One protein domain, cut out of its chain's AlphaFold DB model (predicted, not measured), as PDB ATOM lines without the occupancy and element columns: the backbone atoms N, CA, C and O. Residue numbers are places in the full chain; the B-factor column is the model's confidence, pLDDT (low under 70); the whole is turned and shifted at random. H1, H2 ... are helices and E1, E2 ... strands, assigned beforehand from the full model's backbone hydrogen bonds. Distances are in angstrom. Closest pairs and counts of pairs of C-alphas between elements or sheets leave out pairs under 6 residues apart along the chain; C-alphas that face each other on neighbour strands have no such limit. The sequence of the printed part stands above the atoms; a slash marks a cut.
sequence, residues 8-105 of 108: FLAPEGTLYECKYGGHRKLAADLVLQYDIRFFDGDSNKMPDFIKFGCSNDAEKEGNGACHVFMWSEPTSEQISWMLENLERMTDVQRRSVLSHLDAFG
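What this domain is: This is residues 8 to 105 of the 108 residues of an uncharacterized protein of Paenibacillus terrae (UniProt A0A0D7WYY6). A small antiparallel hairpin, E2 and E3, lies in the middle, with H3 packed on E3, H1 far out beyond E1, and H2 off the E2 start. The 98 printed residues, in the order E1 H1 E2 E3 H2 H3, are of mixed class, with 43 in named elements. The whole is compact, radius of gyration of the C-alphas 12.9 A, spanning 36 by 31 by 19 A.

Where its parts are: Find E2, residues 50 to 53, from C-alpha 50 at (145.127, 184.506, 142.284); E3 is 67 to 69. H3, 91 to 103, runs 18.1 A to (140.193, 192.858, 153.259). H2 is 76 to 84, H1 23 to 33, E1 15 to 17.

How they stand to each other: In the hairpin, N 51 and O 69 are 2.9 A apart. The closest C-alphas of E3 and H3, His 67 and Gln 93, are 5.5 A apart. H2 and H3 are close but not clearly touching, Met 82 to Val 97 C-alphas 7.6 A. E1 pairs with no named strand but is near E2. H1 and H3 are apart. In H1, H2 and H3 every O i to N i+4 pair is within hydrogen-bond range.

The domain as a whole: C-alphas 37 and 61, the farthest apart, are 36.7 A apart. The printed part has no cut; H1 to E2 and E2 to E3 are long links. No printed residue is under 70.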
ATOM      1  N   PHE A   8     148.278 179.194 139.498       98.06
ATOM      2  CA  PHE A   8     147.403 180.350 139.313       98.06
ATOM      3  C   PHE A   8     145.954 179.893 139.211       98.06
ATOM      4  O   PHE A   8     145.637 179.013 138.413       98.06
ATOM      5  N   LEU A   9     145.083 180.489 140.016       98.50
ATOM      6  CA  LEU A   9     143.645 180.290 139.940       98.50
ATOM      7  C   LEU A   9     143.049 181.379 139.047       98.50
ATOM      8  O   LEU A   9     143.141 182.567 139.363       98.50
ATOM      9  N   ALA A  10     142.488 180.954 137.922       98.00
ATOM     10  CA  ALA A  10     141.913 181.822 136.905       98.00
ATOM     11  C   ALA A  10     140.556 182.413 137.336       98.00
ATOM     12  O   ALA A  10     139.942 181.876 138.265       98.00
ATOM     13  N   PRO A  11     140.080 183.493 136.687       97.50
ATOM     14  CA  PRO A  11     138.801 184.140 137.004       97.50
ATOM     15  C   PRO A  11     137.590 183.201 136.983       97.50
ATOM     16  O   PRO A  11     136.655 183.380 137.748       97.50
ATOM     17  N   GLU A  12     137.604 182.167 136.153       98.00
ATOM     18  CA  GLU A  12     136.541 181.163 136.049       98.00
ATOM     19  C   GLU A  12     136.665 180.014 137.069       98.00
ATOM     20  O   GLU A  12     135.985 178.997 136.946       98.00
ATOM     21  N   GLY A  13     137.575 180.116 138.045       97.69
ATOM     22  CA  GLY A  13     137.759 179.098 139.085       97.69
ATOM     23  C   GLY A  13     138.576 177.873 138.650       97.69
ATOM     24  O   GLY A  13     138.583 176.856 139.342       97.69
ATOM     25  N   THR A  14     139.299 177.946 137.527       98.38
ATOM     26  CA  THR A  14     140.220 176.876 137.098       98.38
ATOM     27  C   THR A  14     141.615 177.091 137.680       98.38
ATOM     28  O   THR A  14     142.255 178.111 137.422       98.38
ATOM     29  N   LEU A  15     142.122 176.117 138.445       98.00
ATOM     30  CA  LEU A  15     143.504 176.130 138.927       98.00
ATOM     31  C   LEU A  15     144.453 175.548 137.873       98.00
ATOM     32  O   LEU A  15     144.385 174.365 137.542       98.00
ATOM     33  N   TYR A  16     145.412 176.359 137.439       97.81
ATOM     34  CA  TYR A  16     146.561 175.924 136.657       97.81
ATOM     35  C   TYR A  16     147.745 175.685 137.587       97.81
ATOM     36  O   TYR A  16     148.330 176.628 138.122       97.81
ATOM     37  N   GLU A  17     148.088 174.420 137.809       96.00
ATOM     38  CA  GLU A  17     149.162 174.040 138.725       96.00
ATOM     39  C   GLU A  17     150.542 174.098 138.064       96.00
ATOM     40  O   GLU A  17     150.734 173.747 136.898       96.00
ATOM     41  N   CYS A  18     151.546 174.482 138.848       92.88
ATOM     42  CA  CYS A  18     152.944 174.344 138.467       92.88
ATOM     43  C   CYS A  18     153.792 173.856 139.641       92.88
ATOM     44  O   CYS A  18     153.574 174.221 140.798       92.88
ATOM     45  N   LYS A  19     154.835 173.083 139.321       87.50
ATOM     46  CA  LYS A  19     155.867 172.707 140.296       87.50
ATOM     47  C   LYS A  19     156.591 173.949 140.820       87.50
ATOM     48  O   LYS A  19     156.632 174.978 140.142       87.50
ATOM     49  N   TYR A  20     157.218 173.823 141.991       81.38
ATOM     50  CA  TYR A  20     158.076 174.871 142.545       81.38
ATOM     51  C   TYR A  20     159.057 175.428 141.496       81.38
ATOM     52  O   TYR A  20     159.712 174.673 140.777       81.38
ATOM     53  N   GLY A  21     159.125 176.760 141.389       84.75
ATOM     54  CA  GLY A  21     159.925 177.478 140.386       84.75
ATOM     55  C   GLY A  21     159.263 177.647 139.008       84.75
ATOM     56  O   GLY A  21     159.793 178.373 138.169       84.75
ATOM     57  N   GLY A  22     158.101 177.031 138.767       93.06
ATOM     58  CA  GLY A  22     157.404 177.053 137.476       93.06
ATOM     59  C   GLY A  22     156.541 178.289 137.202       93.06
ATOM     60  O   GLY A  22     156.141 178.496 136.056       93.06
ATOM     61  N   HIS A  23     156.279 179.136 138.206       94.62
ATOM     62  CA  HIS A  23     155.306 180.235 138.103       94.62
ATOM     63  C   HIS A  23     155.583 181.222 136.978       94.62
ATOM     64  O   HIS A  23     154.646 181.684 136.344       94.62
ATOM     65  N   ARG A  24     156.851 181.553 136.706       94.44
ATOM     66  CA  ARG A  24     157.187 182.512 135.639       94.44
ATOM     67  C   ARG A  24     156.784 182.000 134.263       94.44
ATOM     68  O   ARG A  24     156.213 182.748 133.481       94.44
ATOM     69  N   LYS A  25     157.079 180.728 133.985       95.88
ATOM     70  CA  LYS A  25     156.705 180.106 132.716       95.88
ATOM     71  C   LYS A  25     155.186 179.998 132.612       95.88
ATOM     72  O   LYS A  25     154.628 180.435 131.618       95.88
ATOM     73  N   LEU A  26     154.536 179.483 133.658       97.12
ATOM     74  CA  LEU A  26     153.084 179.330 133.657       97.12
ATOM     75  C   LEU A  26     152.361 180.678 133.488       97.12
ATOM     76  O   LEU A  26     151.412 180.759 132.722       97.12
ATOM     77  N   ALA A  27     152.836 181.744 134.140       96.56
ATOM     78  CA  ALA A  27     152.300 183.090 133.951       96.56
ATOM     79  C   ALA A  27     152.407 183.549 132.489       96.56
ATOM     80  O   ALA A  27     151.428 184.029 131.932       96.56
ATOM     81  N   ALA A  28     153.565 183.355 131.847       95.12
ATOM     82  CA  ALA A  28     153.747 183.705 130.439       95.12
ATOM     83  C   ALA A  28     152.803 182.914 129.513       95.12
ATOM     84  O   ALA A  28     152.214 183.497 128.604       95.12
ATOM     85  N   ASP A  29     152.622 181.616 129.770       96.62
ATOM     86  CA  ASP A  29     151.707 180.767 129.001       96.62
ATOM     87  C   ASP A  29     150.244 181.243 129.160       96.62
ATOM     88  O   ASP A  29     149.520 181.373 128.173       96.62
ATOM     89  N   LEU A  30     149.823 181.582 130.386       96.94
ATOM     90  CA  LEU A  30     148.471 182.077 130.675       96.94
ATOM     91  C   LEU A  30     148.205 183.470 130.092       96.94
ATOM     92  O   LEU A  30     147.118 183.715 129.583       96.94
ATOM     93  N   VAL A  31     149.196 184.365 130.104       95.19
ATOM     94  CA  VAL A  31     149.089 185.692 129.471       95.19
ATOM     95  C   VAL A  31     148.761 185.570 127.987       95.19
ATOM     96  O   VAL A  31     147.907 186.301 127.491       95.19
ATOM     97  N   LEU A  32     149.399 184.624 127.295       94.75
ATOM     98  CA  LEU A  32     149.110 184.342 125.889       94.75
ATOM     99  C   LEU A  32     147.733 183.697 125.711       94.75
ATOM    100  O   LEU A  32     146.998 184.068 124.802       94.75
ATOM    101  N   GLN A  33     147.382 182.739 126.571       96.50
ATOM    102  CA  GLN A  33     146.116 182.012 126.481       96.50
ATOM    103  C   GLN A  33     144.892 182.915 126.715       96.50
ATOM    104  O   GLN A  33     143.874 182.724 126.053       96.50
ATOM    105  N   TYR A  34     144.986 183.883 127.630       95.75
ATOM    106  CA  TYR A  34     143.883 184.767 128.027       95.75
ATOM    107  C   TYR A  34     143.942 186.162 127.371       95.75
ATOM    108  O   TYR A  34     143.131 187.018 127.709       95.75
ATOM    109  N   ASP A  35     144.879 186.409 126.442       94.25
ATOM    110  CA  ASP A  35     145.120 187.726 125.810       94.25
ATOM    111  C   ASP A  35     145.276 188.873 126.838       94.25
ATOM    112  O   ASP A  35     144.679 189.947 126.717       94.25
ATOM    113  N   ILE A  36     146.075 188.658 127.892       90.69
ATOM    114  CA  ILE A  36     146.250 189.645 128.970       90.69
ATOM    115  C   ILE A  36     147.159 190.783 128.496       90.69
ATOM    116  O   ILE A  36     148.366 190.617 128.326       90.69
ATOM    117  N   ARG A  37     146.593 191.982 128.339       84.94
ATOM    118  CA  ARG A  37     147.297 193.126 127.727       84.94
ATOM    119  C   ARG A  37     148.199 193.924 128.666       84.94
ATOM    120  O   ARG A  37     149.086 194.623 128.190       84.94
ATOM    121  N   PHE A  38     147.978 193.845 129.977       83.12
ATOM    122  CA  PHE A  38     148.626 194.718 130.970       83.12
ATOM    123  C   PHE A  38     149.574 193.977 131.921       83.12
ATOM    124  O   PHE A  38     149.768 194.393 133.060       83.12
ATOM    125  N   PHE A  39     150.175 192.875 131.470       87.94
ATOM    126  CA  PHE A  39     151.153 192.135 132.263       87.94
ATOM    127  C   PHE A  39     152.563 192.730 132.122       87.94
ATOM    128  O   PHE A  39     153.104 192.803 131.019       87.94
ATOM    129  N   ASP A  40     153.176 193.123 133.240       88.94
ATOM    130  CA  ASP A  40     154.509 193.748 133.293       88.94
ATOM    131  C   ASP A  40     155.672 192.739 133.406       88.94
ATOM    132  O   ASP A  40     156.841 193.127 133.455       88.94
ATOM    133  N   GLY A  41     155.366 191.438 133.434       89.44
ATOM    134  CA  GLY A  41     156.340 190.362 133.628       89.44
ATOM    135  C   GLY A  41     156.469 189.880 135.077       89.44
ATOM    136  O   GLY A  41     157.069 188.823 135.313       89.44
ATOM    137  N   ASP A  42     155.898 190.584 136.059       92.56
ATOM    138  CA  ASP A  42     155.889 190.131 137.447       92.56
ATOM    139  C   ASP A  42     154.789 189.094 137.675       92.56
ATOM    140  O   ASP A  42     153.639 189.404 137.971       92.56
ATOM    141  N   SER A  43     155.171 187.815 137.625       92.12
ATOM    142  CA  SER A  43     154.275 186.691 137.933       92.12
ATOM    143  C   SER A  43     153.591 186.781 139.305       92.12
ATOM    144  O   SER A  43     152.659 186.025 139.551       92.12
ATOM    145  N   ASN A  44     154.068 187.616 140.237       92.81
ATOM    146  CA  ASN A  44     153.356 187.837 141.491       92.81
ATOM    147  C   ASN A  44     152.090 188.660 141.290       92.81
ATOM    148  O   ASN A  44     151.164 188.439 142.055       92.81
ATOM    149  N   LYS A  45     152.050 189.537 140.281       91.44
ATOM    150  CA  LYS A  45     151.017 190.538 139.980       91.44
ATOM    151  C   LYS A  45     150.243 190.223 138.700       91.44
ATOM    152  O   LYS A  45     149.950 191.111 137.906       91.44
ATOM    153  N   MET A  46     149.940 188.947 138.477       91.69
ATOM    154  CA  MET A  46     149.106 188.540 137.345       91.69
ATOM    155  C   MET A  46     147.703 189.165 137.473       91.69
ATOM    156  O   MET A  46     147.040 188.888 138.474       91.69
ATOM    157  N   PRO A  47     147.247 189.989 136.507       90.12
ATOM    158  CA  PRO A  47     145.919 190.607 136.550       90.12
ATOM    159  C   PRO A  47     144.816 189.551 136.564       90.12
ATOM    160  O   PRO A  47     144.899 188.615 135.784       90.12
ATOM    161  N   ASP A  48     143.806 189.698 137.420       92.38
ATOM    162  CA  ASP A  48     142.627 188.818 137.542       92.38
ATOM    163  C   ASP A  48     142.899 187.364 138.000       92.38
ATOM    164  O   ASP A  48     141.966 186.616 138.293       92.38
ATOM    165  N   PHE A  49     144.162 186.950 138.146       96.75
ATOM    166  CA  PHE A  49     144.529 185.640 138.693       96.75
ATOM    167  C   PHE A  49     144.925 185.738 140.167       96.75
ATOM    168  O   PHE A  49     145.628 186.656 140.592       96.75
ATOM    169  N   ILE A  50     144.591 184.700 140.933       98.00
ATOM    170  CA  ILE A  50     145.127 184.506 142.284       98.00
ATOM    171  C   ILE A  50     146.319 183.565 142.191       98.00
ATOM    172  O   ILE A  50     146.203 182.427 141.732       98.00
ATOM    173  N   LYS A  51     147.486 184.018 142.645       97.25
ATOM    174  CA  LYS A  51     148.687 183.186 142.665       97.25
ATOM    175  C   LYS A  51     148.809 182.452 143.987       97.25
ATOM    176  O   LYS A  51     148.849 183.069 145.046       97.25
ATOM    177  N   PHE A  52     149.034 181.150 143.902       96.56
ATOM    178  CA  PHE A  52     149.456 180.313 145.015       96.56
ATOM    179  C   PHE A  52     150.905 179.896 144.801       96.56
ATOM    180  O   PHE A  52     151.253 179.376 143.742       96.56
ATOM    181  N   GLY A  53     151.763 180.087 145.794       94.56
ATOM    182  CA  GLY A  53     153.109 179.521 145.804       94.56
ATOM    183  C   GLY A  53     153.290 178.639 147.023       94.56
ATOM    184  O   GLY A  53     152.777 178.968 148.088       94.56
ATOM    185  N   CYS A  54     154.002 177.524 146.874       93.31
ATOM    186  CA  CYS A  54     154.414 176.693 147.997       93.31
ATOM    187  C   CYS A  54     155.609 175.821 147.597       93.31
ATOM    188  O   CYS A  54     155.756 175.449 146.429       93.31
ATOM    189  N   SER A  55     156.498 175.535 148.548       86.12
ATOM    190  CA  SER A  55     157.616 174.615 148.326       86.12
ATOM    191  C   SER A  55     157.123 173.174 148.290       86.12
ATOM    192  O   SER A  55     156.207 172.826 149.029       86.12
ATOM    193  N   ASN A  56     157.788 172.313 147.519       77.69
ATOM    194  CA  ASN A  56     157.424 170.895 147.438       77.69
ATOM    195  C   ASN A  56     157.505 170.178 148.804       77.69
ATOM    196  O   ASN A  56     156.775 169.222 149.024       77.69
ATOM    197  N   ASP A  57     158.330 170.652 149.736       79.25
ATOM    198  CA  ASP A  57     158.511 170.025 151.054       79.25
ATOM    199  C   ASP A  57     157.662 170.688 152.152       79.25
ATOM    200  O   ASP A  57     157.990 170.625 153.335       79.25
ATOM    201  N   ALA A  58     156.591 171.388 151.772       80.44
ATOM    202  CA  ALA A  58     155.711 172.020 152.740       80.44
ATOM    203  C   ALA A  58     154.822 170.989 153.449       80.44
ATOM    204  O   ALA A  58     154.129 170.178 152.830       80.44
ATOM    205  N   GLU A  59     154.815 171.066 154.777       87.44
ATOM    206  CA  GLU A  59     153.862 170.357 155.623       87.44
ATOM    207  C   GLU A  59     152.575 171.173 155.801       87.44
ATOM    208  O   GLU A  59     152.436 172.279 155.275       87.44
ATOM    209  N   LYS A  60     151.613 170.634 156.560       90.12
ATOM    210  CA  LYS A  60     150.300 171.261 156.737       90.12
ATOM    211  C   LYS A  60     150.379 172.671 157.313       90.12
ATOM    212  O   LYS A  60     149.683 173.554 156.822       90.12
ATOM    213  N   GLU A  61     151.252 172.890 158.293       90.00
ATOM    214  CA  GLU A  61     151.450 174.207 158.909       90.00
ATOM    215  C   GLU A  61     151.908 175.253 157.879       90.00
ATOM    216  O   GLU A  61     151.577 176.435 157.987       90.00
ATOM    217  N   GLY A  62     152.594 174.799 156.825       84.19
ATOM    218  CA  GLY A  62     153.255 175.628 155.830       84.19
ATOM    219  C   GLY A  62     154.609 176.143 156.309       84.19
ATOM    220  O   GLY A  62     155.023 175.953 157.446       84.19
ATOM    221  N   ASN A  63     155.323 176.813 155.413       83.00
ATOM    222  CA  ASN A  63     156.564 177.515 155.726       83.00
ATOM    223  C   ASN A  63     156.558 178.893 155.043       83.00
ATOM    224  O   ASN A  63     155.633 179.219 154.298       83.00
ATOM    225  N   GLY A  64     157.602 179.698 155.266       75.31
ATOM    226  CA  GLY A  64     157.713 181.041 154.677       75.31
ATOM    227  C   GLY A  64     157.780 181.079 153.142       75.31
ATOM    228  O   GLY A  64     157.654 182.152 152.562       75.31
ATOM    229  N   ALA A  65     157.960 179.938 152.469       85.56
ATOM    230  CA  ALA A  65     157.903 179.854 151.012       85.56
ATOM    231  C   ALA A  65     156.469 179.679 150.481       85.56
ATOM    232  O   ALA A  65     156.248 179.850 149.279       85.56
ATOM    233  N   CYS A  66     155.495 179.368 151.345       93.75
ATOM    234  CA  CYS A  66     154.094 179.247 150.960       93.75
ATOM    235  C   CYS A  66     153.361 180.582 151.110       93.75
ATOM    236  O   CYS A  66     153.463 181.248 152.135       93.75
ATOM    237  N   HIS A  67     152.640 180.990 150.071       94.75
ATOM    238  CA  HIS A  67     152.009 182.303 149.987       94.75
ATOM    239  C   HIS A  67     150.809 182.292 149.040       94.75
ATOM    240  O   HIS A  67     150.677 181.403 148.190       94.75
ATOM    241  N   VAL A  68     149.964 183.312 149.189       97.00
ATOM    242  CA  VAL A  68     148.873 183.638 148.269       97.00
ATOM    243  C   VAL A  68     148.972 185.117 147.916       97.00
ATOM    244  O   VAL A  68     149.004 185.967 148.808       97.00
ATOM    245  N   PHE A  69     149.042 185.426 146.623       96.12
ATOM    246  CA  PHE A  69     148.976 186.797 146.122       96.12
ATOM    247  C   PHE A  69     147.658 187.018 145.387       96.12
ATOM    248  O   PHE A  69     147.310 186.258 144.485       96.12
ATOM    249  N   MET A  70     146.957 188.075 145.787       94.94
ATOM    250  CA  MET A  70     145.668 188.513 145.264       94.94
ATOM    251  C   MET A  70     145.740 190.039 145.132       94.94
ATOM    252  O   MET A  70     146.063 190.716 146.107       94.94
ATOM    253  N   TRP A  71     145.542 190.567 143.922       89.81
ATOM    254  CA  TRP A  71     145.723 192.001 143.616       89.81
ATOM    255  C   TRP A  71     144.438 192.712 143.208       89.81
ATOM    256  O   TRP A  71     144.411 193.938 143.123       89.81
ATOM    257  N   SER A  72     143.390 191.941 142.964       91.12
ATOM    258  CA  SER A  72     142.052 192.386 142.616       91.12
ATOM    259  C   SER A  72     141.052 191.612 143.463       91.12
ATOM    260  O   SER A  72     141.370 190.529 143.962       91.12
ATOM    261  N   GLU A  73     139.855 192.173 143.618       95.50
ATOM    262  CA  GLU A  73     138.737 191.461 144.234       95.50
ATOM    263  C   GLU A  73     138.490 190.146 143.466       95.50
ATOM    264  O   GLU A  73     138.453 190.169 142.230       95.50
ATOM    265  N   PRO A  74     138.404 188.996 144.156       97.00
ATOM    266  CA  PRO A  74     138.257 187.704 143.503       97.00
ATOM    267  C   PRO A  74     136.835 187.497 142.973       97.00
ATOM    268  O   PRO A  74     135.861 187.976 143.551       97.00
ATOM    269  N   THR A  75     136.698 186.728 141.896       97.81
ATOM    270  CA  THR A  75     135.385 186.336 141.360       97.81
ATOM    271  C   THR A  75     134.672 185.331 142.271       97.81
ATOM    272  O   THR A  75     135.288 184.657 143.101       97.81
ATOM    273  N   SER A  76     133.361 185.158 142.086       97.56
ATOM    274  CA  SER A  76     132.581 184.151 142.823       97.56
ATOM    275  C   SER A  76     133.075 182.718 142.580       97.56
ATOM    276  O   SER A  76     133.059 181.894 143.497       97.56
ATOM    277  N   GLU A  77     133.564 182.420 141.377       98.38
ATOM    278  CA  GLU A  77     134.150 181.132 141.009       98.38
ATOM    279  C   GLU A  77     135.490 180.910 141.718       98.38
ATOM    280  O   GLU A  77     135.749 179.823 142.240       98.38
ATOM    281  N   GLN A  78     136.327 181.948 141.806       98.44
ATOM    282  CA  GLN A  78     137.576 181.904 142.564       98.44
ATOM    283  C   GLN A  78     137.324 181.699 144.061       98.44
ATOM    284  O   GLN A  78     137.998 180.877 144.686       98.44
ATOM    285  N   ILE A  79     136.348 182.409 144.635       98.19
ATOM    286  CA  ILE A  79     135.955 182.265 146.045       98.19
ATOM    287  C   ILE A  79     135.479 180.836 146.313       98.19
ATOM    288  O   ILE A  79     136.011 180.179 147.209       98.19
ATOM    289  N   SER A  80     134.545 180.331 145.502       97.88
ATOM    290  CA  SER A  80     134.029 178.962 145.621       97.88
ATOM    291  C   SER A  80     135.165 177.942 145.596       97.88
ATOM    292  O   SER A  80     135.297 177.136 146.518       97.88
ATOM    293  N   TRP A  81     136.064 178.048 144.610       98.19
ATOM    294  CA  TRP A  81     137.208 177.148 144.510       98.19
ATOM    295  C   TRP A  81     138.087 177.201 145.765       98.19
ATOM    296  O   TRP A  81     138.477 176.156 146.287       98.19
ATOM    297  N   MET A  82     138.399 178.401 146.270       97.69
ATOM    298  CA  MET A  82     139.242 178.565 147.456       97.69
ATOM    299  C   MET A  82     138.631 177.908 148.695       97.69
ATOM    300  O   MET A  82     139.349 177.195 149.399       97.69
ATOM    301  N   LEU A  83     137.333 178.110 148.935       96.00
ATOM    302  CA  LEU A  83     136.621 177.557 150.089       96.00
ATOM    303  C   LEU A  83     136.507 176.028 150.011       96.00
ATOM    304  O   LEU A  83     136.784 175.334 150.989       96.00
ATOM    305  N   GLU A  84     136.203 175.488 148.833       97.06
ATOM    306  CA  GLU A  84     136.114 174.041 148.604       97.06
ATOM    307  C   GLU A  84     137.475 173.332 148.697       97.06
ATOM    308  O   GLU A  84     137.550 172.143 149.006       97.06
ATOM    309  N   ASN A  85     138.578 174.051 148.453       96.56
ATOM    310  CA  ASN A  85     139.927 173.482 148.401       96.56
ATOM    311  C   ASN A  85     140.805 173.855 149.606       96.56
ATOM    312  O   ASN A  85     142.013 173.587 149.585       96.56
ATOM    313  N   LEU A  86     140.230 174.395 150.690       94.00
ATOM    314  CA  LEU A  86     140.981 174.728 151.908       94.00
ATOM    315  C   LEU A  86     141.790 173.530 152.422       94.00
ATOM    316  O   LEU A  86     142.901 173.695 152.918       94.00
ATOM    317  N   GLU A  87     141.302 172.296 152.305       93.25
ATOM    318  CA  GLU A  87     142.026 171.090 152.740       93.25
ATOM    319  C   GLU A  87     143.361 170.843 152.033       93.25
ATOM    320  O   GLU A  87     144.298 170.346 152.663       93.25
ATOM    321  N   ARG A  88     143.499 171.285 150.781       93.06
ATOM    322  CA  ARG A  88     144.741 171.161 150.003       93.06
ATOM    323  C   ARG A  88     145.785 172.202 150.397       93.06
ATOM    324  O   ARG A  88     146.979 171.990 150.198       93.06
ATOM    325  N   MET A  89     145.346 173.321 150.960       95.06
ATOM    326  CA  MET A  89     146.207 174.438 151.334       95.06
ATOM    327  C   MET A  89     146.963 174.168 152.637       95.06
ATOM    328  O   MET A  89     146.487 173.448 153.523       95.06
ATOM    329  N   THR A  90     148.132 174.790 152.766       96.12
ATOM    330  CA  THR A  90     148.800 174.926 154.069       96.12
ATOM    331  C   THR A  90     148.066 175.939 154.945       96.12
ATOM    332  O   THR A  90     147.327 176.784 154.438       96.12
ATOM    333  N   ASP A  91     148.288 175.914 156.255       95.38
ATOM    334  CA  ASP A  91     147.646 176.860 157.168       95.38
ATOM    335  C   ASP A  91     148.100 178.306 156.918       95.38
ATOM    336  O   ASP A  91     147.297 179.227 157.061       95.38
ATOM    337  N   VAL A  92     149.339 178.522 156.457       95.00
ATOM    338  CA  VAL A  92     149.793 179.834 155.953       95.00
ATOM    339  C   VAL A  92     148.924 180.311 154.789       95.00
ATOM    340  O   VAL A  92     148.444 181.444 154.804       95.00
ATOM    341  N   GLN A  93     148.685 179.452 153.797       96.50
ATOM    342  CA  GLN A  93     147.875 179.814 152.636       96.50
ATOM    343  C   GLN A  93     146.414 180.051 153.010       96.50
ATOM    344  O   GLN A  93     145.852 181.056 152.590       96.50
ATOM    345  N   ARG A  94     145.824 179.193 153.852       96.31
ATOM    346  CA  ARG A  94     144.447 179.367 154.347       96.31
ATOM    347  C   ARG A  94     144.269 180.706 155.047       96.31
ATOM    348  O   ARG A  94     143.359 181.451 154.709       96.31
ATOM    349  N   ARG A  95     145.162 181.036 155.989       95.31
ATOM    350  CA  ARG A  95     145.120 182.327 156.691       95.31
ATOM    351  C   ARG A  95     145.259 183.494 155.719       95.31
ATOM    352  O   ARG A  95     144.550 184.479 155.869       95.31
ATOM    353  N   SER A  96     146.137 183.374 154.723       96.06
ATOM    354  CA  SER A  96     146.295 184.408 153.700       96.06
ATOM    355  C   SER A  96     145.031 184.581 152.858       96.06
ATOM    356  O   SER A  96     144.648 185.716 152.618       96.06
ATOM    357  N   VAL A  97     144.378 183.492 152.433       96.62
ATOM    358  CA  VAL A  97     143.102 183.548 151.699       96.62
ATOM    359  C   VAL A  97     142.050 184.273 152.526       96.62
ATOM    360  O   VAL A  97     141.508 185.266 152.062       96.62
ATOM    361  N   LEU A  98     141.808 183.824 153.760       95.44
ATOM    362  CA  LEU A  98     140.776 184.411 154.619       95.44
ATOM    363  C   LEU A  98     141.055 185.890 154.912       95.44
ATOM    364  O   LEU A  98     140.148 186.708 154.848       95.44
ATOM    365  N   SER A  99     142.320 186.248 155.157       95.44
ATOM    366  CA  SER A  99     142.713 187.644 155.364       95.44
ATOM    367  C   SER A  99     142.508 188.515 154.124       95.44
ATOM    368  O   SER A  99     142.189 189.689 154.278       95.44
ATOM    369  N   HIS A 100     142.722 187.985 152.915       95.62
ATOM    370  CA  HIS A 100     142.460 188.731 151.682       95.62
ATOM    371  C   HIS A 100     140.959 188.910 151.456       95.62
ATOM    372  O   HIS A 100     140.535 190.012 151.135       95.62
ATOM    373  N   LEU A 101     140.153 187.863 151.667       95.81
ATOM    374  CA  LEU A 101     138.695 187.942 151.519       95.81
ATOM    375  C   LEU A 101     138.078 188.964 152.484       95.81
ATOM    376  O   LEU A 101     137.317 189.824 152.044       95.81
ATOM    377  N   ASP A 102     138.499 188.955 153.750       95.62
ATOM    378  CA  ASP A 102     138.108 189.968 154.739       95.62
ATOM    379  C   ASP A 102     138.516 191.388 154.304       95.62
ATOM    380  O   ASP A 102     137.713 192.317 154.370       95.62
ATOM    381  N   ALA A 103     139.727 191.562 153.759       94.69
ATOM    382  CA  ALA A 103     140.193 192.858 153.259       94.69
ATOM    383  C   ALA A 103     139.371 193.391 152.067       94.69
ATOM    384  O   ALA A 103     139.303 194.608 151.874       94.69
ATOM    385  N   PHE A 104     138.733 192.510 151.291       93.88
ATOM    386  CA  PHE A 104     137.768 192.874 150.246       93.88
ATOM    387  C   PHE A 104     136.328 193.016 150.769       93.88
ATOM    388  O   PHE A 104     135.438 193.377 150.006       93.88
ATOM    389  N   GLY A 105     136.080 192.782 152.062       95.19
ATOM    390  CA  GLY A 105     134.746 192.843 152.664       95.19
ATOM    391  C   GLY A 105     133.855 191.648 152.316       95.19
ATOM    392  O   GLY A 105     132.630 191.771 152.353       95.19
TER     393      GLY A 105